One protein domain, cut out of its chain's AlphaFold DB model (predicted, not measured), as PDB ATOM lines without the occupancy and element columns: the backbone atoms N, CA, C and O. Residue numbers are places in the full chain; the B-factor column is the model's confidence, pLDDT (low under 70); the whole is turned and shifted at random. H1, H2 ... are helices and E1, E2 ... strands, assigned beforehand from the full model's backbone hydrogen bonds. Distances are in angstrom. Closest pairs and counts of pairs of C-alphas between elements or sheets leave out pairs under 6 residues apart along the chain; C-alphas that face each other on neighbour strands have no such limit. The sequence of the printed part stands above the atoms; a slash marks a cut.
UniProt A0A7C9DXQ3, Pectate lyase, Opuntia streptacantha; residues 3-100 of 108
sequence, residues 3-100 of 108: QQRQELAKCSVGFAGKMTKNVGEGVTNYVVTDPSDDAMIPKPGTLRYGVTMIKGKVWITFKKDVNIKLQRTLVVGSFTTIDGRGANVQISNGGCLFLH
ATOM      1  N   GLN A   3     130.941 143.992  86.014       30.19
ATOM      2  CA  GLN A   3     129.761 143.547  86.780       30.19
ATOM      3  C   GLN A   3     129.026 144.673  87.534       30.19
ATOM      4  O   GLN A   3     127.804 144.642  87.628       30.19
ATOM      5  N   GLN A   4     129.721 145.731  87.971       36.56
ATOM      6  CA  GLN A   4     129.077 146.864  88.663       36.56
ATOM      7  C   GLN A   4     128.252 147.771  87.731       36.56
ATOM      8  O   GLN A   4     127.371 148.483  88.205       36.56
ATOM      9  N   ARG A   5     128.483 147.740  86.407       33.81
ATOM     10  CA  ARG A   5     127.669 148.514  85.448       33.81
ATOM     11  C   ARG A   5     126.299 147.884  85.193       33.81
ATOM     12  O   ARG A   5     125.345 148.615  84.944       33.81
ATOM     13  N   GLN A   6     126.189 146.556  85.261       31.50
ATOM     14  CA  GLN A   6     124.924 145.865  84.989       31.50
ATOM     15  C   GLN A   6     123.911 146.006  86.134       31.50
ATOM     16  O   GLN A   6     122.716 146.116  85.862       31.50
ATOM     17  N   GLU A   7     124.362 146.084  87.388       36.22
ATOM     18  CA  GLU A   7     123.452 146.352  88.513       36.22
ATOM     19  C   GLU A   7     122.950 147.801  88.529       36.22
ATOM     20  O   GLU A   7     121.763 148.040  88.753       36.22
ATOM     21  N   LEU A   8     123.812 148.766  88.184       38.41
ATOM     22  CA  LEU A   8     123.425 150.172  88.031       38.41
ATOM     23  C   LEU A   8     122.358 150.347  86.939       38.41
ATOM     24  O   LEU A   8     121.340 150.997  87.176       38.41
ATOM     25  N   ALA A   9     122.543 149.708  85.778       33.47
ATOM     26  CA  ALA A   9     121.619 149.811  84.648       33.47
ATOM     27  C   ALA A   9     120.235 149.187  84.928       33.47
ATOM     28  O   ALA A   9     119.225 149.708  84.452       33.47
ATOM     29  N   LYS A  10     120.158 148.112  85.730       34.69
ATOM     30  CA  LYS A  10     118.875 147.502  86.127       34.69
ATOM     31  C   LYS A  10     118.079 148.357  87.115       34.69
ATOM     32  O   LYS A  10     116.852 148.330  87.049       34.69
ATOM     33  N   CYS A  11     118.741 149.135  87.977       41.47
ATOM     34  CA  CYS A  11     118.052 150.141  88.785       41.47
ATOM     35  C   CYS A  11     117.538 151.267  87.854       41.47
ATOM     36  O   CYS A  11     116.346 151.528  87.836       41.47
ATOM     37  N   SER A  12     118.364 151.867  86.989       37.09
ATOM     38  CA  SER A  12     118.011 153.076  86.211       37.09
ATOM     39  C   SER A  12     116.787 152.977  85.281       37.09
ATOM     40  O   SER A  12     116.024 153.937  85.176       37.09
ATOM     41  N   VAL A  13     116.579 151.849  84.593       39.00
ATOM     42  CA  VAL A  13     115.573 151.748  83.509       39.00
ATOM     43  C   VAL A  13     114.143 151.553  84.039       39.00
ATOM     44  O   VAL A  13     113.179 151.982  83.408       39.00
ATOM     45  N   GLY A  14     113.978 150.979  85.235       38.34
ATOM     46  CA  GLY A  14     112.657 150.748  85.836       38.34
ATOM     47  C   GLY A  14     111.953 152.010  86.363       38.34
ATOM     48  O   GLY A  14     110.751 151.960  86.632       38.34
ATOM     49  N   PHE A  15     112.687 153.121  86.512       46.31
ATOM     50  CA  PHE A  15     112.216 154.349  87.165       46.31
ATOM     51  C   PHE A  15     111.556 155.357  86.220       46.31
ATOM     52  O   PHE A  15     110.628 156.043  86.637       46.31
ATOM     53  N   ALA A  16     111.979 155.424  84.954       46.25
ATOM     54  CA  ALA A  16     111.474 156.416  84.001       46.25
ATOM     55  C   ALA A  16     110.101 156.049  83.397       46.25
ATOM     56  O   ALA A  16     109.318 156.925  83.043       46.25
ATOM     57  N   GLY A  17     109.781 154.753  83.291       39.22
ATOM     58  CA  GLY A  17     108.633 154.274  82.510       39.22
ATOM     59  C   GLY A  17     107.261 154.288  83.200       39.22
ATOM     60  O   GLY A  17     106.284 153.887  82.577       39.22
ATOM     61  N   LYS A  18     107.144 154.685  84.479       45.06
ATOM     62  CA  LYS A  18     105.926 154.430  85.291       45.06
ATOM     63  C   LYS A  18     105.099 155.666  85.693       45.06
ATOM     64  O   LYS A  18     104.255 155.560  86.577       45.06
ATOM     65  N   MET A  19     105.317 156.836  85.089       49.56
ATOM     66  CA  MET A  19     104.859 158.125  85.651       49.56
ATOM     67  C   MET A  19     103.879 158.912  84.758       49.56
ATOM     68  O   MET A  19     103.965 160.131  84.650       49.56
ATOM     69  N   THR A  20     102.904 158.249  84.130       47.22
ATOM     70  CA  THR A  20     101.921 158.906  83.236       47.22
ATOM     71  C   THR A  20     100.775 159.637  83.960       47.22
ATOM     72  O   THR A  20     100.096 160.450  83.342       47.22
ATOM     73  N   LYS A  21     100.561 159.420  85.273       49.62
ATOM     74  CA  LYS A  21      99.488 160.076  86.070       49.62
ATOM     75  C   LYS A  21      99.913 161.324  86.863       49.62
ATOM     76  O   LYS A  21      99.094 161.916  87.568       49.62
ATOM     77  N   ASN A  22     101.167 161.745  86.727       54.72
ATOM     78  CA  ASN A  22     101.739 162.898  87.438       54.72
ATOM     79  C   ASN A  22     101.788 164.164  86.570       54.72
ATOM     80  O   ASN A  22     102.583 165.065  86.818       54.72
ATOM     81  N   VAL A  23     100.941 164.217  85.543       55.44
ATOM     82  CA  VAL A  23     100.819 165.325  84.596       55.44
ATOM     83  C   VAL A  23      99.423 165.933  84.756       55.44
ATOM     84  O   VAL A  23      98.463 165.197  84.993       55.44
ATOM     85  N   GLY A  24      99.299 167.259  84.669       64.44
ATOM     86  CA  GLY A  24      98.021 167.974  84.780       64.44
ATOM     87  C   GLY A  24      97.945 168.935  85.968       64.44
ATOM     88  O   GLY A  24      98.960 169.357  86.516       64.44
ATOM     89  N   GLU A  25      96.728 169.309  86.348       70.06
ATOM     90  CA  GLU A  25      96.478 170.319  87.378       70.06
ATOM     91  C   GLU A  25      96.993 169.881  88.765       70.06
ATOM     92  O   GLU A  25      96.919 168.702  89.140       70.06
ATOM     93  N   GLY A  26      97.550 170.834  89.523       78.75
ATOM     94  CA  GLY A  26      98.088 170.599  90.870       78.75
ATOM     95  C   GLY A  26      99.475 169.944  90.927       78.75
ATOM     96  O   GLY A  26      99.868 169.454  91.987       78.75
ATOM     97  N   VAL A  27     100.216 169.904  89.814       86.19
ATOM     98  CA  VAL A  27     101.608 169.427  89.788       86.19
ATOM     99  C   VAL A  27     102.563 170.549  90.192       86.19
ATOM    100  O   VAL A  27     102.590 171.616  89.584       86.19
ATOM    101  N   THR A  28     103.384 170.285  91.204       90.38
ATOM    102  CA  THR A  28     104.462 171.182  91.629       90.38
ATOM    103  C   THR A  28     105.711 170.895  90.806       90.38
ATOM    104  O   THR A  28     106.287 169.814  90.916       90.38
ATOM    105  N   ASN A  29     106.160 171.862  90.012       90.56
ATOM    106  CA  ASN A  29     107.446 171.766  89.325       90.56
ATOM    107  C   ASN A  29     108.576 172.095  90.301       90.56
ATOM    108  O   ASN A  29     108.562 173.140  90.950       90.56
ATOM    109  N   TYR A  30     109.564 171.214  90.389       94.00
ATOM    110  CA  TYR A  30     110.715 171.375  91.262       94.00
ATOM    111  C   TYR A  30     112.001 171.111  90.486       94.00
ATOM    112  O   TYR A  30     112.102 170.148  89.729       94.00
ATOM    113  N   VAL A  31     112.994 171.974  90.670       94.12
ATOM    114  CA  VAL A  31     114.270 171.879  89.959       94.12
ATOM    115  C   VAL A  31     115.366 171.560  90.961       94.12
ATOM    116  O   VAL A  31     115.590 172.308  91.912       94.12
ATOM    117  N   VAL A  32     116.082 170.466  90.724       92.88
ATOM    118  CA  VAL A  32     117.279 170.116  91.482       92.88
ATOM    119  C   VAL A  32     118.438 170.974  90.994       92.88
ATOM    120  O   VAL A  32     118.771 171.006  89.804       92.88
ATOM    121  N   THR A  33     119.064 171.668  91.938       95.56
ATOM    122  CA  THR A  33     120.221 172.543  91.714       95.56
ATOM    123  C   THR A  33     121.431 172.146  92.547       95.56
ATOM    124  O   THR A  33     122.544 172.551  92.215       95.56
ATOM    125  N   ASP A  34     121.218 171.371  93.612       94.56
ATOM    126  CA  ASP A  34     122.246 170.922  94.543       94.56
ATOM    127  C   ASP A  34     122.357 169.382  94.507       94.56
ATOM    128  O   ASP A  34     121.361 168.696  94.761       94.56
ATOM    129  N   PRO A  35     123.540 168.823  94.174       91.06
ATOM    130  CA  PRO A  35     123.773 167.380  94.178       91.06
ATOM    131  C   PRO A  35     123.881 166.751  95.574       91.06
ATOM    132  O   PRO A  35     123.968 165.523  95.667       91.06
ATOM    133  N   SER A  36     123.970 167.550  96.640       92.94
ATOM    134  CA  SER A  36     124.161 167.045  97.996       92.94
ATOM    135  C   SER A  36     122.945 166.255  98.494       92.94
ATOM    136  O   SER A  36     121.805 166.484  98.084       92.94
ATOM    137  N   ASP A  37     123.199 165.293  99.383       89.81
ATOM    138  CA  ASP A  37     122.163 164.507 100.048       89.81
ATOM    139  C   ASP A  37     122.377 164.561 101.559       89.81
ATOM    140  O   ASP A  37     123.483 164.313 102.037       89.81
ATOM    141  N   ASP A  38     121.310 164.863 102.292       92.06
ATOM    142  CA  ASP A  38     121.229 164.767 103.748       92.06
ATOM    143  C   ASP A  38     119.949 164.005 104.086       92.06
ATOM    144  O   ASP A  38     118.841 164.476 103.815       92.06
ATOM    145  N   ALA A  39     120.100 162.795 104.630       86.69
ATOM    146  CA  ALA A  39     118.971 161.909 104.891       86.69
ATOM    147  C   ALA A  39     118.068 162.378 106.045       86.69
ATOM    148  O   ALA A  39     116.918 161.949 106.109       86.69
ATOM    149  N   MET A  40     118.581 163.218 106.949       89.56
ATOM    150  CA  MET A  40     117.871 163.691 108.142       89.56
ATOM    151  C   MET A  40     117.261 165.073 107.910       89.56
ATOM    152  O   MET A  40     116.130 165.329 108.316       89.56
ATOM    153  N   ILE A  41     118.012 165.959 107.253       94.06
ATOM    154  CA  ILE A  41     117.653 167.363 107.050       94.06
ATOM    155  C   ILE A  41     117.814 167.706 105.560       94.06
ATOM    156  O   ILE A  41     118.751 168.410 105.170       94.06
ATOM    157  N   PRO A  42     116.917 167.202 104.691       92.62
ATOM    158  CA  PRO A  42     116.996 167.473 103.264       92.62
ATOM    159  C   PRO A  42     116.829 168.970 102.993       92.62
ATOM    160  O   PRO A  42     115.912 169.615 103.504       92.62
ATOM    161  N   LYS A  43     117.712 169.530 102.163       95.69
ATOM    162  CA  LYS A  43     117.744 170.969 101.870       95.69
ATOM    163  C   LYS A  43     116.963 171.303 100.597       95.69
ATOM    164  O   LYS A  43     117.065 170.544  99.628       95.69
ATOM    165  N   PRO A  44     116.249 172.441 100.536       96.69
ATOM    166  CA  PRO A  44     115.716 172.948  99.274       96.69
ATOM    167  C   PRO A  44     116.809 173.017  98.198       96.69
ATOM    168  O   PRO A  44     117.948 173.379  98.480       96.69
ATOM    169  N   GLY A  45     116.471 172.640  96.971       94.75
ATOM    170  CA  GLY A  45     117.406 172.475  95.856       94.75
ATOM    171  C   GLY A  45     117.991 171.062  95.707       94.75
ATOM    172  O   GLY A  45     118.503 170.753  94.631       94.75
ATOM    173  N   THR A  46     117.876 170.187  96.715       95.50
ATOM    174  CA  THR A  46     118.321 168.778  96.637       95.50
ATOM    175  C   THR A  46     117.223 167.852  96.109       95.50
ATOM    176  O   THR A  46     116.028 168.148  96.238       95.50
ATOM    177  N   LEU A  47     117.612 166.698  95.554       91.19
ATOM    178  CA  LEU A  47     116.664 165.671  95.102       91.19
ATOM    179  C   LEU A  47     115.821 165.117  96.259       91.19
ATOM    180  O   LEU A  47     114.607 164.994  96.112       91.19
ATOM    181  N   ARG A  48     116.429 164.819  97.418       92.50
ATOM    182  CA  ARG A  48     115.692 164.259  98.562       92.50
ATOM    183  C   ARG A  48     114.594 165.198  99.039       92.50
ATOM    184  O   ARG A  48     113.480 164.739  99.251       92.50
ATOM    185  N   TYR A  49     114.865 166.501  99.108       94.69
ATOM    186  CA  TYR A  49     113.839 167.483  99.456       94.69
ATOM    187  C   TYR A  49     112.653 167.441  98.487       94.69
ATOM    188  O   TYR A  49     111.507 167.353  98.925       94.69
ATOM    189  N   GLY A  50     112.924 167.434  97.178       91.50
ATOM    190  CA  GLY A  50     111.875 167.376  96.160       91.50
ATOM    191  C   GLY A  50     111.018 166.112  96.249       91.50
ATOM    192  O   GLY A  50     109.815 166.167  96.023       91.50
ATOM    193  N   VAL A  51     111.632 164.983  96.612       87.38
ATOM    194  CA  VAL A  51     110.955 163.684  96.719       87.38
ATOM    195  C   VAL A  51     110.177 163.526  98.032       87.38
ATOM    196  O   VAL A  51     109.104 162.930  98.015       87.38
ATOM    197  N   THR A  52     110.695 164.011  99.167       87.31
ATOM    198  CA  THR A  52     110.134 163.690 100.497       87.31
ATOM    199  C   THR A  52     109.410 164.843 101.182       87.31
ATOM    200  O   THR A  52     108.553 164.591 102.026       87.31
ATOM    201  N   MET A  53     109.757 166.097 100.876       91.69
ATOM    202  CA  MET A  53     109.226 167.270 101.588       91.69
ATOM    203  C   MET A  53     108.068 167.942 100.848       91.69
ATOM    204  O   MET A  53     107.209 168.558 101.480       91.69
ATOM    205  N   ILE A  54     108.023 167.819  99.519       89.25
ATOM    206  CA  ILE A  54     106.950 168.388  98.700       89.25
ATOM    207  C   ILE A  54     105.738 167.458  98.747       89.25
ATOM    208  O   ILE A  54     105.823 166.274  98.429       89.25
ATOM    209  N   LYS A  55     104.590 168.004  99.153       87.31
ATOM    210  CA  LYS A  55     103.325 167.266  99.222       87.31
ATOM    211  C   LYS A  55     102.604 167.310  97.875       87.31
ATOM    212  O   LYS A  55     102.621 168.328  97.192       87.31
ATOM    213  N   GLY A  56     101.893 166.233  97.548       83.81
ATOM    214  CA  GLY A  56     101.073 166.149  96.338       83.81
ATOM    215  C   GLY A  56     101.847 165.647  95.121       83.81
ATOM    216  O   GLY A  56     102.792 164.870  95.256       83.81
ATOM    217  N   LYS A  57     101.401 166.048  93.925       86.25
ATOM    218  CA  LYS A  57     102.063 165.681  92.670       86.25
ATOM    219  C   LYS A  57     103.274 166.576  92.466       86.25
ATOM    220  O   LYS A  57     103.134 167.797  92.478       86.25
ATOM    221  N   VAL A  58     104.445 165.991  92.253       86.94
ATOM    222  CA  VAL A  58     105.682 166.743  92.027       86.94
ATOM    223  C   VAL A  58     106.356 166.274  90.749       86.94
ATOM    224  O   VAL A  58     106.466 165.074  90.506       86.94
ATOM    225  N   TRP A  59     106.817 167.222  89.942       87.75
ATOM    226  CA  TRP A  59     107.642 166.974  88.771       87.75
ATOM    227  C   TRP A  59     109.031 167.540  89.012       87.75
ATOM    228  O   TRP A  59     109.244 168.751  89.015       87.75
ATOM    229  N   ILE A  60     109.983 166.642  89.223       89.00
ATOM    230  CA  ILE A  60     111.371 166.955  89.521       89.00
ATOM    231  C   ILE A  60     112.169 166.948  88.223       89.00
ATOM    232  O   ILE A  60     112.183 165.949  87.511       89.00
ATOM    233  N   THR A  61     112.852 168.049  87.940       87.31
ATOM    234  CA  THR A  61     113.793 168.201  86.822       87.31
ATOM    235  C   THR A  61     115.171 168.601  87.341       87.31
ATOM    236  O   THR A  61     115.345 168.862  88.535       87.31
ATOM    237  N   PHE A  62     116.164 168.664  86.458       85.06
ATOM    238  CA  PHE A  62     117.543 168.983  86.819       85.06
ATOM    239  C   PHE A  62     118.026 170.196  86.036       85.06
ATOM    240  O   PHE A  62     117.876 170.260  84.820       85.06
ATOM    241  N   LYS A  63     118.623 171.169  86.737       88.00
ATOM    242  CA  LYS A  63     119.115 172.404  86.107       88.00
ATOM    243  C   LYS A  63     120.288 172.161  85.150       88.00
ATOM    244  O   LYS A  63     120.491 172.938  84.224       88.00
ATOM    245  N   LYS A  64     121.108 171.151  85.443       83.81
ATOM    246  CA  LYS A  64     122.334 170.793  84.723       83.81
ATOM    247  C   LYS A  64     122.729 169.357  85.049       83.81
ATOM    248  O   LYS A  64     122.150 168.753  85.955       83.81
ATOM    249  N   ASP A  65     123.760 168.873  84.367       81.06
ATOM    250  CA  ASP A  65     124.432 167.616  84.685       81.06
ATOM    251  C   ASP A  65     124.781 167.541  86.172       81.06
ATOM    252  O   ASP A  65     125.321 168.483  86.767       81.06
ATOM    253  N   VAL A  66     124.438 166.414  86.783       79.06
ATOM    254  CA  VAL A  66     124.489 166.258  88.231       79.06
ATOM    255  C   VAL A  66     124.883 164.834  88.599       79.06
ATOM    256  O   VAL A  66     124.428 163.863  87.996       79.06
ATOM    257  N   ASN A  67     125.723 164.711  89.625       82.88
ATOM    258  CA  ASN A  67     126.078 163.437  90.234       82.88
ATOM    259  C   ASN A  67     125.681 163.458  91.711       82.88
ATOM    260  O   ASN A  67     126.317 164.134  92.518       82.88
ATOM    261  N   ILE A  68     124.616 162.739  92.040       83.75
ATOM    262  CA  ILE A  68     124.018 162.671  93.369       83.75
ATOM    263  C   ILE A  68     124.490 161.390  94.044       83.75
ATOM    264  O   ILE A  68     124.330 160.287  93.516       83.75
ATOM    265  N   LYS A  69     125.051 161.532  95.243       83.56
ATOM    266  CA  LYS A  69     125.449 160.405  96.091       83.56
ATOM    267  C   LYS A  69     124.496 160.324  97.269       83.56
ATOM    268  O   LYS A  69     124.586 161.145  98.176       83.56
ATOM    269  N   LEU A  70     123.589 159.353  97.253       82.50
ATOM    270  CA  LEU A  70     122.630 159.189  98.336       82.50
ATOM    271  C   LEU A  70     123.329 158.610  99.572       82.50
ATOM    272  O   LEU A  70     124.035 157.603  99.494       82.50
ATOM    273  N   GLN A  71     123.092 159.226 100.728       84.81
ATOM    274  CA  GLN A  71     123.552 158.733 102.026       84.81
ATOM    275  C   GLN A  71     122.805 157.458 102.437       84.81
ATOM    276  O   GLN A  71     123.369 156.575 103.080       84.81
ATOM    277  N   ARG A  72     121.516 157.370 102.084       80.88
ATOM    278  CA  ARG A  72     120.605 156.252 102.380       80.88
ATOM    279  C   ARG A  72     119.599 156.072 101.247       80.88
ATOM    280  O   ARG A  72     119.419 156.985 100.441       80.88
ATOM    281  N   THR A  73     118.886 154.948 101.238       75.75
ATOM    282  CA  THR A  73     117.777 154.701 100.307       75.75
ATOM    283  C   THR A  73     116.822 155.888 100.235       75.75
ATOM    284  O   THR A  73     116.420 156.467 101.249       75.75
ATOM    285  N   LEU A  74     116.506 156.293  99.007       78.62
ATOM    286  CA  LEU A  74     115.539 157.341  98.722       78.62
ATOM    287  C   LEU A  74     114.201 156.677  98.390       78.62
ATOM    288  O   LEU A  74     114.077 155.960  97.396       78.62
ATOM    289  N   VAL A  75     113.216 156.882  99.260       75.88
ATOM    290  CA  VAL A  75     111.859 156.357  99.086       75.88
ATOM    291  C   VAL A  75     111.072 157.356  98.253       75.88
ATOM    292  O   VAL A  75     110.934 158.511  98.648       75.88
ATOM    293  N   VAL A  76     110.572 156.914  97.101       76.50
ATOM    294  CA  VAL A  76     109.850 157.771  96.156       76.50
ATOM    295  C   VAL A  76     108.356 157.489  96.266       76.50
ATOM    296  O   VAL A  76     107.917 156.342  96.151       76.50
ATOM    297  N   GLY A  77     107.574 158.543  96.504       68.00
ATOM    298  CA  GLY A  77     106.119 158.456  96.566       68.00
ATOM    299  C   GLY A  77     105.480 158.235  95.191       68.00
ATOM    300  O   GLY A  77     106.052 158.571  94.155       68.00
ATOM    301  N   SER A  78     104.251 157.712  95.172       68.69
ATOM    302  CA  SER A  78     103.523 157.375  93.936       68.69
ATOM    303  C   SER A  78     103.241 158.575  93.016       68.69
ATOM    304  O   SER A  78     103.007 158.380  91.827       68.69
ATOM    305  N   PHE A  79     103.260 159.804  93.547       77.88
ATOM    306  CA  PHE A  79     102.941 161.039  92.813       77.88
ATOM    307  C   PHE A  79     104.168 161.887  92.449       77.88
ATOM    308  O   PHE A  79     104.048 163.066  92.118       77.88
ATOM    309  N   THR A  80     105.354 161.290  92.509       78.06
ATOM    310  CA  THR A  80     106.608 161.954  92.167       78.06
ATOM    311  C   THR A  80     107.067 161.529  90.781       78.06
ATOM    312  O   THR A  80     107.248 160.343  90.521       78.06
ATOM    313  N   THR A  81     107.278 162.501  89.899       81.25
ATOM    314  CA  THR A  81     107.988 162.336  88.630       81.25
ATOM    315  C   THR A  81     109.421 162.814  88.781       81.25
ATOM    316  O   THR A  81     109.637 163.908  89.289       81.25
ATOM    317  N   ILE A  82     110.394 162.021  88.330       83.19
ATOM    318  CA  ILE A  82     111.798 162.436  88.211       83.19
ATOM    319  C   ILE A  82     112.167 162.376  86.731       83.19
ATOM    320  O   ILE A  82     112.215 161.302  86.139       83.19
ATOM    321  N   ASP A  83     112.412 163.538  86.142       80.94
ATOM    322  CA  ASP A  83     112.649 163.729  84.720       80.94
ATOM    323  C   ASP A  83     114.072 164.244  84.482       80.94
ATOM    324  O   ASP A  83     114.395 165.399  84.756       80.94
ATOM    325  N   GLY A  84     114.930 163.351  83.986       71.56
ATOM    326  CA  GLY A  84     116.326 163.640  83.652       71.56
ATOM    327  C   GLY A  84     116.549 164.145  82.226       71.56
ATOM    328  O   GLY A  84     117.697 164.249  81.806       71.56
ATOM    329  N   ARG A  85     115.501 164.416  81.435       75.44
ATOM    330  CA  ARG A  85     115.687 164.881  80.050       75.44
ATOM    331  C   ARG A  85     116.436 166.216  80.027       75.44
ATOM    332  O   ARG A  85     116.120 167.128  80.782       75.44
ATOM    333  N   GLY A  86     117.420 166.329  79.134       72.31
ATOM    334  CA  GLY A  86     118.237 167.539  78.978       72.31
ATOM    335  C   GLY A  86     119.408 167.673  79.962       72.31
ATOM    336  O   GLY A  86     120.127 168.664  79.881       72.31
ATOM    337  N   ALA A  87     119.632 166.694  80.846       73.44
ATOM    338  CA  ALA A  87     120.783 166.655  81.748       73.44
ATOM    339  C   ALA A  87     121.333 165.228  81.892       73.44
ATOM    340  O   ALA A  87     120.590 164.248  81.902       73.44
ATOM    341  N   ASN A  88     122.645 165.093  82.066       75.25
ATOM    342  CA  ASN A  88     123.257 163.836  82.470       75.25
ATOM    343  C   ASN A  88     123.142 163.677  83.992       75.25
ATOM    344  O   ASN A  88     123.870 164.311  84.759       75.25
ATOM    345  N   VAL A  89     122.193 162.849  84.428       75.81
ATOM    346  CA  VAL A  89     121.877 162.631  85.842       75.81
ATOM    347  C   VAL A  89     122.416 161.278  86.283       75.81
ATOM    348  O   VAL A  89     121.955 160.228  85.836       75.81
ATOM    349  N   GLN A  90     123.367 161.297  87.211       75.62
ATOM    350  CA  GLN A  90     123.899 160.099  87.852       75.62
ATOM    351  C   GLN A  90     123.477 160.078  89.317       75.62
ATOM    352  O   GLN A  90     123.681 161.049  90.037       75.62
ATOM    353  N   ILE A  91     122.887 158.971  89.765       77.00
ATOM    354  CA  ILE A  91     122.503 158.763  91.165       77.00
ATOM    355  C   ILE A  91     123.187 157.481  91.638       77.00
ATOM    356  O   ILE A  91     123.041 156.431  91.014       77.00
ATOM    357  N   SER A  92     123.967 157.571  92.713       71.69
ATOM    358  CA  SER A  92     124.816 156.482  93.210       71.69
ATOM    359  C   SER A  92     124.771 156.358  94.737       71.69
ATOM    360  O   SER A  92     124.400 157.308  95.424       71.69
ATOM    361  N   ASN A  93     125.170 155.189  95.260       61.97
ATOM    362  CA  ASN A  93     125.059 154.776  96.671       61.97
ATOM    363  C   ASN A  93     123.619 154.745  97.233       61.97
ATOM    364  O   ASN A  93     122.691 155.298  96.656       61.97
ATOM    365  N   GLY A  94     123.418 154.014  98.339       52.53
ATOM    366  CA  GLY A  94     122.127 153.966  99.041       52.53
ATOM    367  C   GLY A  94     121.076 153.022  98.444       52.53
ATOM    368  O   GLY A  94     119.904 153.361  98.475       52.53
ATOM    369  N   GLY A  95     121.477 151.864  97.903       45.41
ATOM    370  CA  GLY A  95     120.601 150.714  97.623       45.41
ATOM    371  C   GLY A  95     119.231 151.045  97.022       45.41
ATOM    372  O   GLY A  95     118.259 150.979  97.755       45.41
ATOM    373  N   CYS A  96     119.196 151.364  95.719       49.00
ATOM    374  CA  CYS A  96     118.039 151.418  94.801       49.00
ATOM    375  C   CYS A  96     116.805 152.251  95.274       49.00
ATOM    376  O   CYS A  96     116.341 152.159  96.402       49.00
ATOM    377  N   LEU A  97     116.214 153.085  94.407       51.28
ATOM    378  CA  LEU A  97     114.998 153.845  94.759       51.28
ATOM    379  C   LEU A  97     113.850 152.865  95.094       51.28
ATOM    380  O   LEU A  97     113.497 152.021  94.268       51.28
ATOM    381  N   PHE A  98     113.268 152.951  96.295       40.62
ATOM    382  CA  PHE A  98     112.171 152.069  96.721       40.62
ATOM    383  C   PHE A  98     110.825 152.700  96.336       40.62
ATOM    384  O   PHE A  98     110.467 153.765  96.842       40.62
ATOM    385  N   LEU A  99     110.093 152.056  95.419       38.62
ATOM    386  CA  LEU A  99     108.765 152.477  94.960       38.62
ATOM    387  C   LEU A  99     107.682 151.859  95.849       38.62
ATOM    388  O   LEU A  99     107.475 150.646  95.830       38.62
ATOM    389  N   HIS A 100     106.940 152.689  96.579       34.12
ATOM    390  CA  HIS A 100     105.778 152.237  97.341       34.12
ATOM    391  C   HIS A 100     104.497 152.526  96.541       34.12
ATOM    392  O   HIS A 100     104.184 153.681  96.267       34.12
TER     393      HIS A 100
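What this domain is: This is residues 3 to 100 of the 108 residues of the protein "Pectate lyase" of Opuntia streptacantha (UniProt A0A7C9DXQ3). A small three-stranded parallel sheet, E1 E2 E4, has the short helix H2 over one of its faces; past one end of its strands a two-stranded parallel sheet, E3 E5, runs crosswise to it. The longest helix, H1, runs past the E4 edge of the larger sheet and beside E5. The 98 printed residues have two named helices and five named strands, in the order H1 E1 H2 E2 E3 E4 E5; the class is mixed, helices and strands, with under half of the residues in named elements. The whole is compact, with a radius of gyration of the C-alphas of 12.8 A, and spans 43 by 28 by 27 A.

How they stand to each other: H1, residues 3 to 16, is near E5, residues 89 to 92. Its closest C-alpha pair with E4, residues 80 to 82, is Ala 16 and Ile 82, 7.4 A apart. H1 is not on the larger sheet, but only just, with 4 pairs of C-alphas within 10 A. E1, residues 27 to 32, is an edge strand and the parallel neighbour of E2, residues 57 to 62, at 26 degrees; N 30 and O 59 are 2.8 A apart, within hydrogen-bond range. H2, residues 47 to 52, lies over E2 at a height over the sheet of 8.7 A and runs along the strands, at 4 degrees to E2 on the local plane; the closest C-alphas, of Gly 50 and Ile 60, are 6.7 A apart. E1, H2 and E2 form a strand-helix-strand unit, two parallel neighbour strands with a helix between, whose crossover is right-handed. E2 and E4 are parallel at 16 degrees, with N 60 and O 81 2.8 A apart. E2 and E3, residues 66 to 69, meet only through their link. E3 and E5 are parallel at 12 degrees, with N 68 and O 90 2.8 A apart. Every O i to N i+4 pair is within hydrogen-bond range in H2, and 5 of 10 in H1.

Where its parts are: H1 begins at C-alpha 3, (129.761, 143.547, 86.780), and is 22.5 A long. E1 is 15.8 A long, H2 8.7 A and E2 16.9 A. E3 measures 9.8 A and E4 6.5 A. E5, 10.0 A long, ends at C-alpha 92, (124.816, 156.482, 93.210).

The domain as a whole: The C-alphas of Gln 3 and Glu 25, the two farthest apart, are 42.7 A from each other. The printed part has no cut. The link from E1 to H2, residues 33 to 46, is long. Residues 75 to 76 pair with residues 98 to 99, parallel. The mean pLDDT of the printed part is 72.1; residues 3 to 24, 77 to 78 and 93 to 100 are under 70.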